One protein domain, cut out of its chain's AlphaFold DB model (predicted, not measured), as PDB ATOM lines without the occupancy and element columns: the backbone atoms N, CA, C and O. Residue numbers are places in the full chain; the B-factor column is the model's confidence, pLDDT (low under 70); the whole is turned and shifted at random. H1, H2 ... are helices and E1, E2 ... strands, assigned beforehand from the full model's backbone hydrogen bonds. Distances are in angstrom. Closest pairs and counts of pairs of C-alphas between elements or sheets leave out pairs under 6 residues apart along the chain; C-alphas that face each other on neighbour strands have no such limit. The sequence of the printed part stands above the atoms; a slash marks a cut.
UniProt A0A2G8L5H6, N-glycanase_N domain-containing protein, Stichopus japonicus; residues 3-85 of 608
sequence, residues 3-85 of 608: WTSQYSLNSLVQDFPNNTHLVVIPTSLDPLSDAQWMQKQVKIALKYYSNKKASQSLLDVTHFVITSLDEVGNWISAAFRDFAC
ATOM      1  N   TRP A   3     301.164 217.510 295.223       78.62
ATOM      2  CA  TRP A   3     301.549 218.554 296.193       78.62
ATOM      3  C   TRP A   3     303.041 218.617 296.540       78.62
ATOM      4  O   TRP A   3     303.602 219.704 296.660       78.62
ATOM      5  N   THR A   4     303.683 217.457 296.704       81.31
ATOM      6  CA  THR A   4     305.114 217.352 297.036       81.31
ATOM      7  C   THR A   4     305.998 217.115 295.816       81.31
ATOM      8  O   THR A   4     307.148 216.703 295.960       81.31
ATOM      9  N   SER A   5     305.464 217.317 294.610       79.75
ATOM     10  CA  SER A   5     306.275 217.368 293.397       79.75
ATOM     11  C   SER A   5     307.269 218.520 293.483       79.75
ATOM     12  O   SER A   5     307.067 219.514 294.188       79.75
ATOM     13  N   GLN A   6     308.347 218.385 292.717       80.50
ATOM     14  CA  GLN A   6     309.370 219.410 292.605       80.50
ATOM     15  C   GLN A   6     308.777 220.765 292.192       80.50
ATOM     16  O   GLN A   6     309.094 221.790 292.788       80.50
ATOM     17  N   TYR A   7     307.882 220.740 291.203       81.88
ATOM     18  CA  TYR A   7     307.203 221.910 290.657       81.88
ATOM     19  C   TYR A   7     306.319 222.613 291.694       81.88
ATOM     20  O   TYR A   7     306.482 223.808 291.937       81.88
ATOM     21  N   SER A   8     305.435 221.862 292.359       87.31
ATOM     22  CA  SER A   8     304.535 222.406 293.381       87.31
ATOM     23  C   SER A   8     305.321 223.007 294.551       87.31
ATOM     24  O   SER A   8     305.091 224.152 294.937       87.31
ATOM     25  N   LEU A   9     306.320 222.291 295.076       88.44
ATOM     26  CA  LEU A   9     307.146 222.796 296.175       88.44
ATOM     27  C   LEU A   9     307.999 224.008 295.782       88.44
ATOM     28  O   LEU A   9     308.207 224.885 296.614       88.44
ATOM     29  N   ASN A  10     308.480 224.079 294.537       87.81
ATOM     30  CA  ASN A  10     309.168 225.270 294.046       87.81
ATOM     31  C   ASN A  10     308.231 226.485 294.052       87.81
ATOM     32  O   ASN A  10     308.603 227.518 294.600       87.81
ATOM     33  N   SER A  11     307.002 226.343 293.537       87.94
ATOM     34  CA  SER A  11     306.024 227.443 293.541       87.94
ATOM     35  C   SER A  11     305.718 227.941 294.955       87.94
ATOM     36  O   SER A  11     305.729 229.145 295.197       87.94
ATOM     37  N   LEU A  12     305.548 227.038 295.931       89.88
ATOM     38  CA  LEU A  12     305.344 227.417 297.333       89.88
ATOM     39  C   LEU A  12     306.503 228.269 297.882       89.88
ATOM     40  O   LEU A  12     306.287 229.164 298.688       89.88
ATOM     41  N   VAL A  13     307.741 227.980 297.472       88.94
ATOM     42  CA  VAL A  13     308.928 228.697 297.958       88.94
ATOM     43  C   VAL A  13     309.125 230.046 297.266       88.94
ATOM     44  O   VAL A  13     309.599 230.975 297.915       88.94
ATOM     45  N   GLN A  14     308.807 230.157 295.973       86.12
ATOM     46  CA  GLN A  14     309.054 231.385 295.208       86.12
ATOM     47  C   GLN A  14     307.947 232.425 295.359       86.12
ATOM     48  O   GLN A  14     308.254 233.603 295.531       86.12
ATOM     49  N   ASP A  15     306.680 232.002 295.298       87.62
ATOM     50  CA  ASP A  15     305.581 232.935 295.014       87.62
ATOM     51  C   ASP A  15     304.624 233.137 296.198       87.62
ATOM     52  O   ASP A  15     303.718 233.973 296.121       87.62
ATOM     53  N   PHE A  16     304.801 232.391 297.296       90.31
ATOM     54  CA  PHE A  16     303.916 232.488 298.457       90.31
ATOM     55  C   PHE A  16     304.148 233.805 299.227       90.31
ATOM     56  O   PHE A  16     305.281 234.092 299.627       90.31
ATOM     57  N   PRO A  17     303.106 234.624 299.470       89.94
ATOM     58  CA  PRO A  17     303.276 235.916 300.132       89.94
ATOM     59  C   PRO A  17     303.696 235.802 301.604       89.94
ATOM     60  O   PRO A  17     303.084 235.089 302.396       89.94
ATOM     61  N   ASN A  18     304.676 236.612 302.015       88.44
ATOM     62  CA  ASN A  18     305.199 236.627 303.391       88.44
ATOM     63  C   ASN A  18     304.209 237.141 304.453       88.44
ATOM     64  O   ASN A  18     304.484 237.043 305.643       88.44
ATOM     65  N   ASN A  19     303.095 237.745 304.042       89.25
ATOM     66  CA  ASN A  19     302.036 238.230 304.930       89.25
ATOM     67  C   ASN A  19     300.842 237.264 305.018       89.25
ATOM     68  O   ASN A  19     299.838 237.599 305.640       89.25
ATOM     69  N   THR A  20     300.934 236.091 304.387       92.38
ATOM     70  CA  THR A  20     299.904 235.050 304.427       92.38
ATOM     71  C   THR A  20     300.387 233.886 305.276       92.38
ATOM     72  O   THR A  20     301.532 233.464 305.155       92.38
ATOM     73  N   HIS A  21     299.511 233.340 306.120       94.88
ATOM     74  CA  HIS A  21     299.807 232.150 306.912       94.88
ATOM     75  C   HIS A  21     299.220 230.894 306.267       94.88
ATOM     76  O   HIS A  21     298.035 230.854 305.946       94.88
ATOM     77  N   LEU A  22     300.036 229.847 306.136       94.94
ATOM     78  CA  LEU A  22     299.597 228.522 305.700       94.94
ATOM     79  C   LEU A  22     299.464 227.612 306.921       94.94
ATOM     80  O   LEU A  22     300.440 227.395 307.631       94.94
ATOM     81  N   VAL A  23     298.279 227.053 307.162       95.00
ATOM     82  CA  VAL A  23     298.042 226.101 308.258       95.00
ATOM     83  C   VAL A  23     297.785 224.721 307.667       95.00
ATOM     84  O   VAL A  23     296.811 224.522 306.946       95.00
ATOM     85  N   VAL A  24     298.659 223.762 307.970       94.31
ATOM     86  CA  VAL A  24     298.559 222.380 307.489       94.31
ATOM     87  C   VAL A  24     298.079 221.492 308.630       94.31
ATOM     88  O   VAL A  24     298.774 221.355 309.641       94.31
ATOM     89  N   ILE A  25     296.899 220.893 308.460       93.81
ATOM     90  CA  ILE A  25     296.244 220.056 309.469       93.81
ATOM     91  C   ILE A  25     296.199 218.603 308.972       93.81
ATOM     92  O   ILE A  25     295.637 218.355 307.903       93.81
ATOM     93  N   PRO A  26     296.794 217.644 309.700       93.31
ATOM     94  CA  PRO A  26     296.722 216.232 309.348       93.31
ATOM     95  C   PRO A  26     295.321 215.664 309.603       93.31
ATOM     96  O   PRO A  26     294.583 216.134 310.465       93.31
ATOM     97  N   THR A  27     294.968 214.619 308.860       89.62
ATOM     98  CA  THR A  27     293.715 213.855 309.023       89.62
ATOM     99  C   THR A  27     293.972 212.396 309.402       89.62
ATOM    100  O   THR A  27     293.045 211.587 309.430       89.62
ATOM    101  N   SER A  28     295.237 212.025 309.625       88.81
ATOM    102  CA  SER A  28     295.630 210.659 309.959       88.81
ATOM    103  C   SER A  28     295.667 210.419 311.468       88.81
ATOM    104  O   SER A  28     295.661 211.344 312.277       88.81
ATOM    105  N   LEU A  29     295.784 209.141 311.832       90.88
ATOM    106  CA  LEU A  29     295.935 208.690 313.216       90.88
ATOM    107  C   LEU A  29     297.333 208.962 313.805       90.88
ATOM    108  O   LEU A  29     297.543 208.709 314.989       90.88
ATOM    109  N   ASP A  30     298.291 209.445 313.006       94.94
ATOM    110  CA  ASP A  30     299.631 209.840 313.461       94.94
ATOM    111  C   ASP A  30     299.951 211.280 313.012       94.94
ATOM    112  O   ASP A  30     300.799 211.517 312.138       94.94
ATOM    113  N   PRO A  31     299.262 212.277 313.600       94.94
ATOM    114  CA  PRO A  31     299.377 213.670 313.179       94.94
ATOM    115  C   PRO A  31     300.784 214.246 313.401       94.94
ATOM    116  O   PRO A  31     301.218 215.130 312.662       94.94
ATOM    117  N   LEU A  32     301.534 213.734 314.386       95.56
ATOM    118  CA  LEU A  32     302.909 214.165 314.641       95.56
ATOM    119  C   LEU A  32     303.850 213.737 313.509       95.56
ATOM    120  O   LEU A  32     304.652 214.553 313.046       95.56
ATOM    121  N   SER A  33     303.757 212.482 313.064       95.69
ATOM    122  CA  SER A  33     304.553 211.982 311.940       95.69
ATOM    123  C   SER A  33     304.242 212.749 310.653       95.69
ATOM    124  O   SER A  33     305.166 213.201 309.973       95.69
ATOM    125  N   ASP A  34     302.962 212.998 310.360       92.75
ATOM    126  CA  ASP A  34     302.542 213.765 309.181       92.75
ATOM    127  C   ASP A  34     303.071 215.205 309.201       92.75
ATOM    128  O   ASP A  34     303.623 215.688 308.206       92.75
ATOM    129  N   ALA A  35     302.962 215.885 310.347       94.31
ATOM    130  CA  ALA A  35     303.480 217.235 310.530       94.31
ATOM    131  C   ALA A  35     305.002 217.293 310.323       94.31
ATOM    132  O   ALA A  35     305.509 218.155 309.598       94.31
ATOM    133  N   GLN A  36     305.746 216.350 310.911       95.31
ATOM    134  CA  GLN A  36     307.197 216.247 310.737       95.31
ATOM    135  C   GLN A  36     307.578 215.938 309.288       95.31
ATOM    136  O   GLN A  36     308.534 216.514 308.755       95.31
ATOM    137  N   TRP A  37     306.830 215.046 308.638       93.06
ATOM    138  CA  TRP A  37     307.039 214.689 307.246       93.06
ATOM    139  C   TRP A  37     306.831 215.896 306.330       93.06
ATOM    140  O   TRP A  37     307.720 216.195 305.529       93.06
ATOM    141  N   MET A  38     305.730 216.637 306.484       90.94
ATOM    142  CA  MET A  38     305.455 217.815 305.658       90.94
ATOM    143  C   MET A  38     306.472 218.930 305.913       90.94
ATOM    144  O   MET A  38     307.026 219.495 304.968       90.94
ATOM    145  N   GLN A  39     306.811 219.194 307.179       92.38
ATOM    146  CA  GLN A  39     307.849 220.165 307.518       92.38
ATOM    147  C   GLN A  39     309.191 219.805 306.859       92.38
ATOM    148  O   GLN A  39     309.910 220.685 306.377       92.38
ATOM    149  N   LYS A  40     309.540 218.514 306.805       92.44
ATOM    150  CA  LYS A  40     310.737 218.042 306.103       92.44
ATOM    151  C   LYS A  40     310.663 218.329 304.602       92.44
ATOM    152  O   LYS A  40     311.671 218.775 304.056       92.44
ATOM    153  N   GLN A  41     309.516 218.128 303.947       90.19
ATOM    154  CA  GLN A  41     309.353 218.453 302.521       90.19
ATOM    155  C   GLN A  41     309.581 219.947 302.252       90.19
ATOM    156  O   GLN A  41     310.357 220.295 301.364       90.19
ATOM    157  N   VAL A  42     308.997 220.828 303.070       89.38
ATOM    158  CA  VAL A  42     309.182 222.286 302.947       89.38
ATOM    159  C   VAL A  42     310.642 222.686 303.187       89.38
ATOM    160  O   VAL A  42     311.218 223.436 302.402       89.38
ATOM    161  N   LYS A  43     311.302 222.133 304.214       89.62
ATOM    162  CA  LYS A  43     312.735 222.378 304.479       89.62
ATOM    163  C   LYS A  43     313.633 221.923 303.327       89.62
ATOM    164  O   LYS A  43     314.604 222.604 303.001       89.62
ATOM    165  N   ILE A  44     313.322 220.775 302.724       88.50
ATOM    166  CA  ILE A  44     314.011 220.286 301.527       88.50
ATOM    167  C   ILE A  44     313.821 221.294 300.391       88.50
ATOM    168  O   ILE A  44     314.814 221.752 299.835       88.50
ATOM    169  N   ALA A  45     312.585 221.699 300.099       88.50
ATOM    170  CA  ALA A  45     312.282 222.664 299.045       88.50
ATOM    171  C   ALA A  45     313.035 223.991 299.229       88.50
ATOM    172  O   ALA A  45     313.687 224.462 298.301       88.50
ATOM    173  N   LEU A  46     313.044 224.546 300.444       88.69
ATOM    174  CA  LEU A  46     313.766 225.781 300.760       88.69
ATOM    175  C   LEU A  46     315.269 225.656 300.484       88.69
ATOM    176  O   LEU A  46     315.877 226.594 299.983       88.69
ATOM    177  N   LYS A  47     315.878 224.495 300.747       86.81
ATOM    178  CA  LYS A  47     317.298 224.271 300.440       86.81
ATOM    179  C   LYS A  47     317.590 224.324 298.937       86.81
ATOM    180  O   LYS A  47     318.677 224.753 298.559       86.81
ATOM    181  N   TYR A  48     316.664 223.850 298.105       85.50
ATOM    182  CA  TYR A  48     316.855 223.757 296.656       85.50
ATOM    183  C   TYR A  48     316.459 225.032 295.909       85.50
ATOM    184  O   TYR A  48     317.131 225.389 294.946       85.50
ATOM    185  N   TYR A  49     315.401 225.714 296.351       83.25
ATOM    186  CA  TYR A  49     314.788 226.808 295.591       83.25
ATOM    187  C   TYR A  49     315.006 228.184 296.211       83.25
ATOM    188  O   TYR A  49     314.976 229.192 295.512       83.25
ATOM    189  N   SER A  50     315.254 228.269 297.514       75.25
ATOM    190  CA  SER A  50     315.290 229.565 298.177       75.25
ATOM    191  C   SER A  50     316.589 230.329 297.920       75.25
ATOM    192  O   SER A  50     317.690 229.796 298.054       75.25
ATOM    193  N   ASN A  51     316.477 231.643 297.725       67.50
ATOM    194  CA  ASN A  51     317.560 232.564 298.072       67.50
ATOM    195  C   ASN A  51     317.567 232.804 299.606       67.50
ATOM    196  O   ASN A  51     316.546 232.614 300.267       67.50
ATOM    197  N   LYS A  52     318.702 233.202 300.209       55.62
ATOM    198  CA  LYS A  52     318.870 233.274 301.688       55.62
ATOM    199  C   LYS A  52     317.811 234.108 302.436       55.62
ATOM    200  O   LYS A  52     317.634 233.899 303.630       55.62
ATOM    201  N   LYS A  53     317.156 235.068 301.773       55.16
ATOM    202  CA  LYS A  53     316.147 235.955 302.382       55.16
ATOM    203  C   LYS A  53     314.750 235.323 302.413       55.16
ATOM    204  O   LYS A  53     314.035 235.533 303.384       55.16
ATOM    205  N   ALA A  54     314.392 234.525 301.406       58.91
ATOM    206  CA  ALA A  54     313.098 233.840 301.339       58.91
ATOM    207  C   ALA A  54     312.988 232.644 302.313       58.91
ATOM    208  O   ALA A  54     311.893 232.302 302.751       58.91
ATOM    209  N   SER A  55     314.117 232.048 302.730       58.97
ATOM    210  CA  SER A  55     314.106 230.772 303.469       58.97
ATOM    211  C   SER A  55     313.490 230.858 304.863       58.97
ATOM    212  O   SER A  55     312.823 229.926 305.302       58.97
ATOM    213  N   GLN A  56     313.762 231.955 305.576       61.19
ATOM    214  CA  GLN A  56     313.301 232.135 306.952       61.19
ATOM    215  C   GLN A  56     311.814 232.510 306.975       61.19
ATOM    216  O   GLN A  56     311.049 231.940 307.744       61.19
ATOM    217  N   SER A  57     311.391 233.370 306.044       77.12
ATOM    218  CA  SER A  57     310.026 233.893 306.001       77.12
ATOM    219  C   SER A  57     308.970 232.806 305.791       77.12
ATOM    220  O   SER A  57     307.951 232.831 306.471       77.12
ATOM    221  N   LEU A  58     309.201 231.824 304.904       86.69
ATOM    222  CA  LEU A  58     308.195 230.784 304.640       86.69
ATOM    223  C   LEU A  58     307.964 229.863 305.850       86.69
ATOM    224  O   LEU A  58     306.826 229.496 306.140       86.69
ATOM    225  N   LEU A  59     309.030 229.482 306.564       87.44
ATOM    226  CA  LEU A  59     308.903 228.656 307.772       87.44
ATOM    227  C   LEU A  59     308.228 229.413 308.915       87.44
ATOM    228  O   LEU A  59     307.523 228.787 309.699       87.44
ATOM    229  N   ASP A  60     308.418 230.731 308.991       88.81
ATOM    230  CA  ASP A  60     307.789 231.572 310.012       88.81
ATOM    231  C   ASP A  60     306.269 231.718 309.783       88.81
ATOM    232  O   ASP A  60     305.517 231.945 310.732       88.81
ATOM    233  N   VAL A  61     305.798 231.555 308.537       91.62
ATOM    234  CA  VAL A  61     304.371 231.671 308.182       91.62
ATOM    235  C   VAL A  61     303.664 230.341 307.919       91.62
ATOM    236  O   VAL A  61     302.443 230.334 307.760       91.62
ATOM    237  N   THR A  62     304.390 229.219 307.907       93.69
ATOM    238  CA  THR A  62     303.810 227.881 307.716       93.69
ATOM    239  C   THR A  62     303.689 227.140 309.045       93.69
ATOM    240  O   THR A  62     304.685 226.774 309.670       93.69
ATOM    241  N   HIS A  63     302.456 226.845 309.442       95.50
ATOM    242  CA  HIS A  63     302.112 226.192 310.699       95.50
ATOM    243  C   HIS A  63     301.746 224.728 310.463       95.50
ATOM    244  O   HIS A  63     300.799 224.425 309.739       95.50
ATOM    245  N   PHE A  64     302.480 223.816 311.100       95.56
ATOM    246  CA  PHE A  64     302.219 222.376 311.037       95.56
ATOM    247  C   PHE A  64     301.511 221.933 312.315       95.56
ATOM    248  O   PHE A  64     302.107 221.949 313.395       95.56
ATOM    249  N   VAL A  65     300.239 221.566 312.199       95.44
ATOM    250  CA  VAL A  65     299.417 221.160 313.342       95.44
ATOM    251  C   VAL A  65     299.725 219.707 313.710       95.44
ATOM    252  O   VAL A  65     299.847 218.854 312.840       95.44
ATOM    253  N   ILE A  66     299.867 219.430 315.008       95.19
ATOM    254  CA  ILE A  66     300.227 218.105 315.558       95.19
ATOM    255  C   ILE A  66     299.028 217.357 316.165       95.19
ATOM    256  O   ILE A  66     299.196 216.396 316.909       95.19
ATOM    257  N   THR A  67     297.824 217.826 315.858       93.94
ATOM    258  CA  THR A  67     296.531 217.285 316.285       93.94
ATOM    259  C   THR A  67     295.731 216.974 315.026       93.94
ATOM    260  O   THR A  67     295.758 217.776 314.089       93.94
ATOM    261  N   SER A  68     295.062 215.821 314.980       93.25
ATOM    262  CA  SER A  68     294.266 215.448 313.806       93.25
ATOM    263  C   SER A  68     293.036 216.352 313.677       93.25
ATOM    264  O   SER A  68     292.520 216.855 314.675       93.25
ATOM    265  N   LEU A  69     292.563 216.583 312.449       91.75
ATOM    266  CA  LEU A  69     291.445 217.481 312.139       91.75
ATOM    267  C   LEU A  69     290.178 217.195 312.967       91.75
ATOM    268  O   LEU A  69     289.479 218.125 313.373       91.75
ATOM    269  N   ASP A  70     289.884 215.924 313.228       89.19
ATOM    270  CA  ASP A  70     288.747 215.470 314.032       89.19
ATOM    271  C   ASP A  70     288.895 215.777 315.533       89.19
ATOM    272  O   ASP A  70     287.893 215.893 316.240       89.19
ATOM    273  N   GLU A  71     290.120 216.006 316.011       91.31
ATOM    274  CA  GLU A  71     290.442 216.274 317.417       91.31
ATOM    275  C   GLU A  71     290.567 217.774 317.748       91.31
ATOM    276  O   GLU A  71     290.617 218.144 318.920       91.31
ATOM    277  N   VAL A  72     290.585 218.666 316.747       88.38
ATOM    278  CA  VAL A  72     290.776 220.124 316.948       88.38
ATOM    279  C   VAL A  72     289.629 220.769 317.760       88.38
ATOM    280  O   VAL A  72     289.785 221.860 318.309       88.38
ATOM    281  N   GLY A  73     288.477 220.096 317.891       83.44
ATOM    282  CA  GLY A  73     287.408 220.461 318.834       83.44
ATOM    283  C   GLY A  73     286.703 221.798 318.561       83.44
ATOM    284  O   GLY A  73     286.048 222.337 319.453       83.44
ATOM    285  N   ASN A  74     286.834 222.358 317.355       88.62
ATOM    286  CA  ASN A  74     286.284 223.663 316.980       88.62
ATOM    287  C   ASN A  74     285.574 223.633 315.605       88.62
ATOM    288  O   ASN A  74     285.326 222.575 315.025       88.62
ATOM    289  N   TRP A  75     285.238 224.819 315.086       92.31
ATOM    290  CA  TRP A  75     284.490 225.013 313.840       92.31
ATOM    291  C   TRP A  75     285.240 224.584 312.564       92.31
ATOM    292  O   TRP A  75     284.600 224.424 311.528       92.31
ATOM    293  N   ILE A  76     286.559 224.361 312.610       92.75
ATOM    294  CA  ILE A  76     287.385 224.078 311.420       92.75
ATOM    295  C   ILE A  76     286.918 222.801 310.711       92.75
ATOM    296  O   ILE A  76     286.758 222.791 309.494       92.75
ATOM    297  N   SER A  77     286.632 221.735 311.467       90.56
ATOM    298  CA  SER A  77     286.124 220.484 310.881       90.56
ATOM    299  C   SER A  77     284.752 220.666 310.221       90.56
ATOM    300  O   SER A  77     284.456 220.013 309.225       90.56
ATOM    301  N   ALA A  78     283.916 221.562 310.757       90.56
ATOM    302  CA  ALA A  78     282.629 221.890 310.159       90.56
ATOM    303  C   ALA A  78     282.811 222.682 308.860       90.56
ATOM    304  O   ALA A  78     282.141 222.364 307.892       90.56
ATOM    305  N   ALA A  79     283.767 223.614 308.788       91.31
ATOM    306  CA  ALA A  79     284.047 224.362 307.562       91.31
ATOM    307  C   ALA A  79     284.455 223.451 306.389       91.31
ATOM    308  O   ALA A  79     283.937 223.609 305.287       91.31
ATOM    309  N   PHE A  80     285.321 222.455 306.618       89.94
ATOM    310  CA  PHE A  80     285.693 221.492 305.568       89.94
ATOM    311  C   PHE A  80     284.510 220.644 305.079       89.94
ATOM    312  O   PHE A  80     284.437 220.333 303.889       89.94
ATOM    313  N   ARG A  81     283.570 220.299 305.970       87.88
ATOM    314  CA  ARG A  81     282.325 219.596 305.615       87.88
ATOM    315  C   ARG A  81     281.316 220.502 304.912       87.88
ATOM    316  O   ARG A  81     280.663 220.075 303.970       87.88
ATOM    317  N   ASP A  82     281.189 221.746 305.352       87.50
ATOM    318  CA  ASP A  82     280.240 222.721 304.806       87.50
ATOM    319  C   ASP A  82     280.643 223.207 303.410       87.50
ATOM    320  O   ASP A  82     279.783 223.611 302.629       87.50
ATOM    321  N   PHE A  83     281.942 223.167 303.112       85.56
ATOM    322  CA  PHE A  83     282.514 223.375 301.784       85.56
ATOM    323  C   PHE A  83     282.826 222.055 301.073       85.56
ATOM    324  O   PHE A  83     283.707 222.029 300.210       85.56
ATOM    325  N   ALA A  84     282.165 220.955 301.468       76.38
ATOM    326  CA  ALA A  84     282.389 219.642 300.880       76.38
ATOM    327  C   ALA A  84     282.330 219.714 299.360       76.38
ATOM    328  O   ALA A  84     281.497 220.396 298.764       76.38
ATOM    329  N   CYS A  85     283.240 218.982 298.740       72.56
ATOM    330  CA  CYS A  85     283.491 219.133 297.332       72.56
ATOM    331  C   CYS A  85     283.009 217.896 296.584       72.56
ATOM    332  O   CYS A  85     283.405 216.767 296.893       72.56
TER     333      CYS A  85
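What this domain is: This is residues 3 to 85 of the 608 residues of the protein "N-glycanase_N domain-containing protein" of Stichopus japonicus (UniProt A0A2G8L5H6). One long helix, H2, runs past a small ribbon of two parallel strands, E1 and E2, which lies near the middle of the domain. At one end of the long axis H1 crosses the last part of H2, and H3 folds back beside it; H4 sits at the other end, touching no helix. The 83 printed residues include four named helices and two named strands in the order H1 E1 H2 H3 E2 H4, mostly helix. The whole is elongated, spanning 38 by 24 by 22 A, and only just compact, close to loose, with a radius of gyration of the C-alphas of 14.0 A.

How they stand to each other: E1, residues 22 to 24, and E2, residues 62 to 64, are parallel neighbours at 15 degrees; N 24 and O 63 are within hydrogen-bond range at 2.9 A, N 63 and O 22 at 2.8 A. The closest C-alphas of E2 and H2, residues 31 to 49, are those of Phe 64 and Ala 35, 5.3 A apart. E1, H2, H3, residues 54 to 61, and E2 form a strand-helix-strand unit, parallel strands joined through helices, with a right-handed crossover. H2 and H3, a helical hairpin, only just touch, with 3 pairs of C-alphas within 8 A, through residues 42 to 47 of H2 alone; the closest are Leu 46 and Ser 55, 5.7 A. They run opposite ways at a shallow tilt of 23 degrees. H1, residues 6 to 15, touches residues 42 to 49 of H2 alone, about perpendicular at 75 degrees, with C-alphas of Leu 9 and Ala 45 closest at 5.9 A. H4, residues 76 to 82, is apart from H1, H2, H3 and E1. Every O i to N i+4 pair is within hydrogen-bond range in H1, H2 and H4; in H3, 3 of 4.

Where its parts are: H2 measures 26.8 A from first to last C-alpha, H1 14.3 A and H3 11.3 A. C-alpha 6 begins H1 at (309.370, 219.410, 292.605), and C-alpha 82 ends H4 at (280.240, 222.721, 304.806).

The domain as a whole: The farthest C-alphas, of Lys 52 and Asp 82, are 40.2 A apart. The printed part has no cut, and the link from E2 to H4, 11 residues, is long. Residues 51 to 56 have pLDDT under 70.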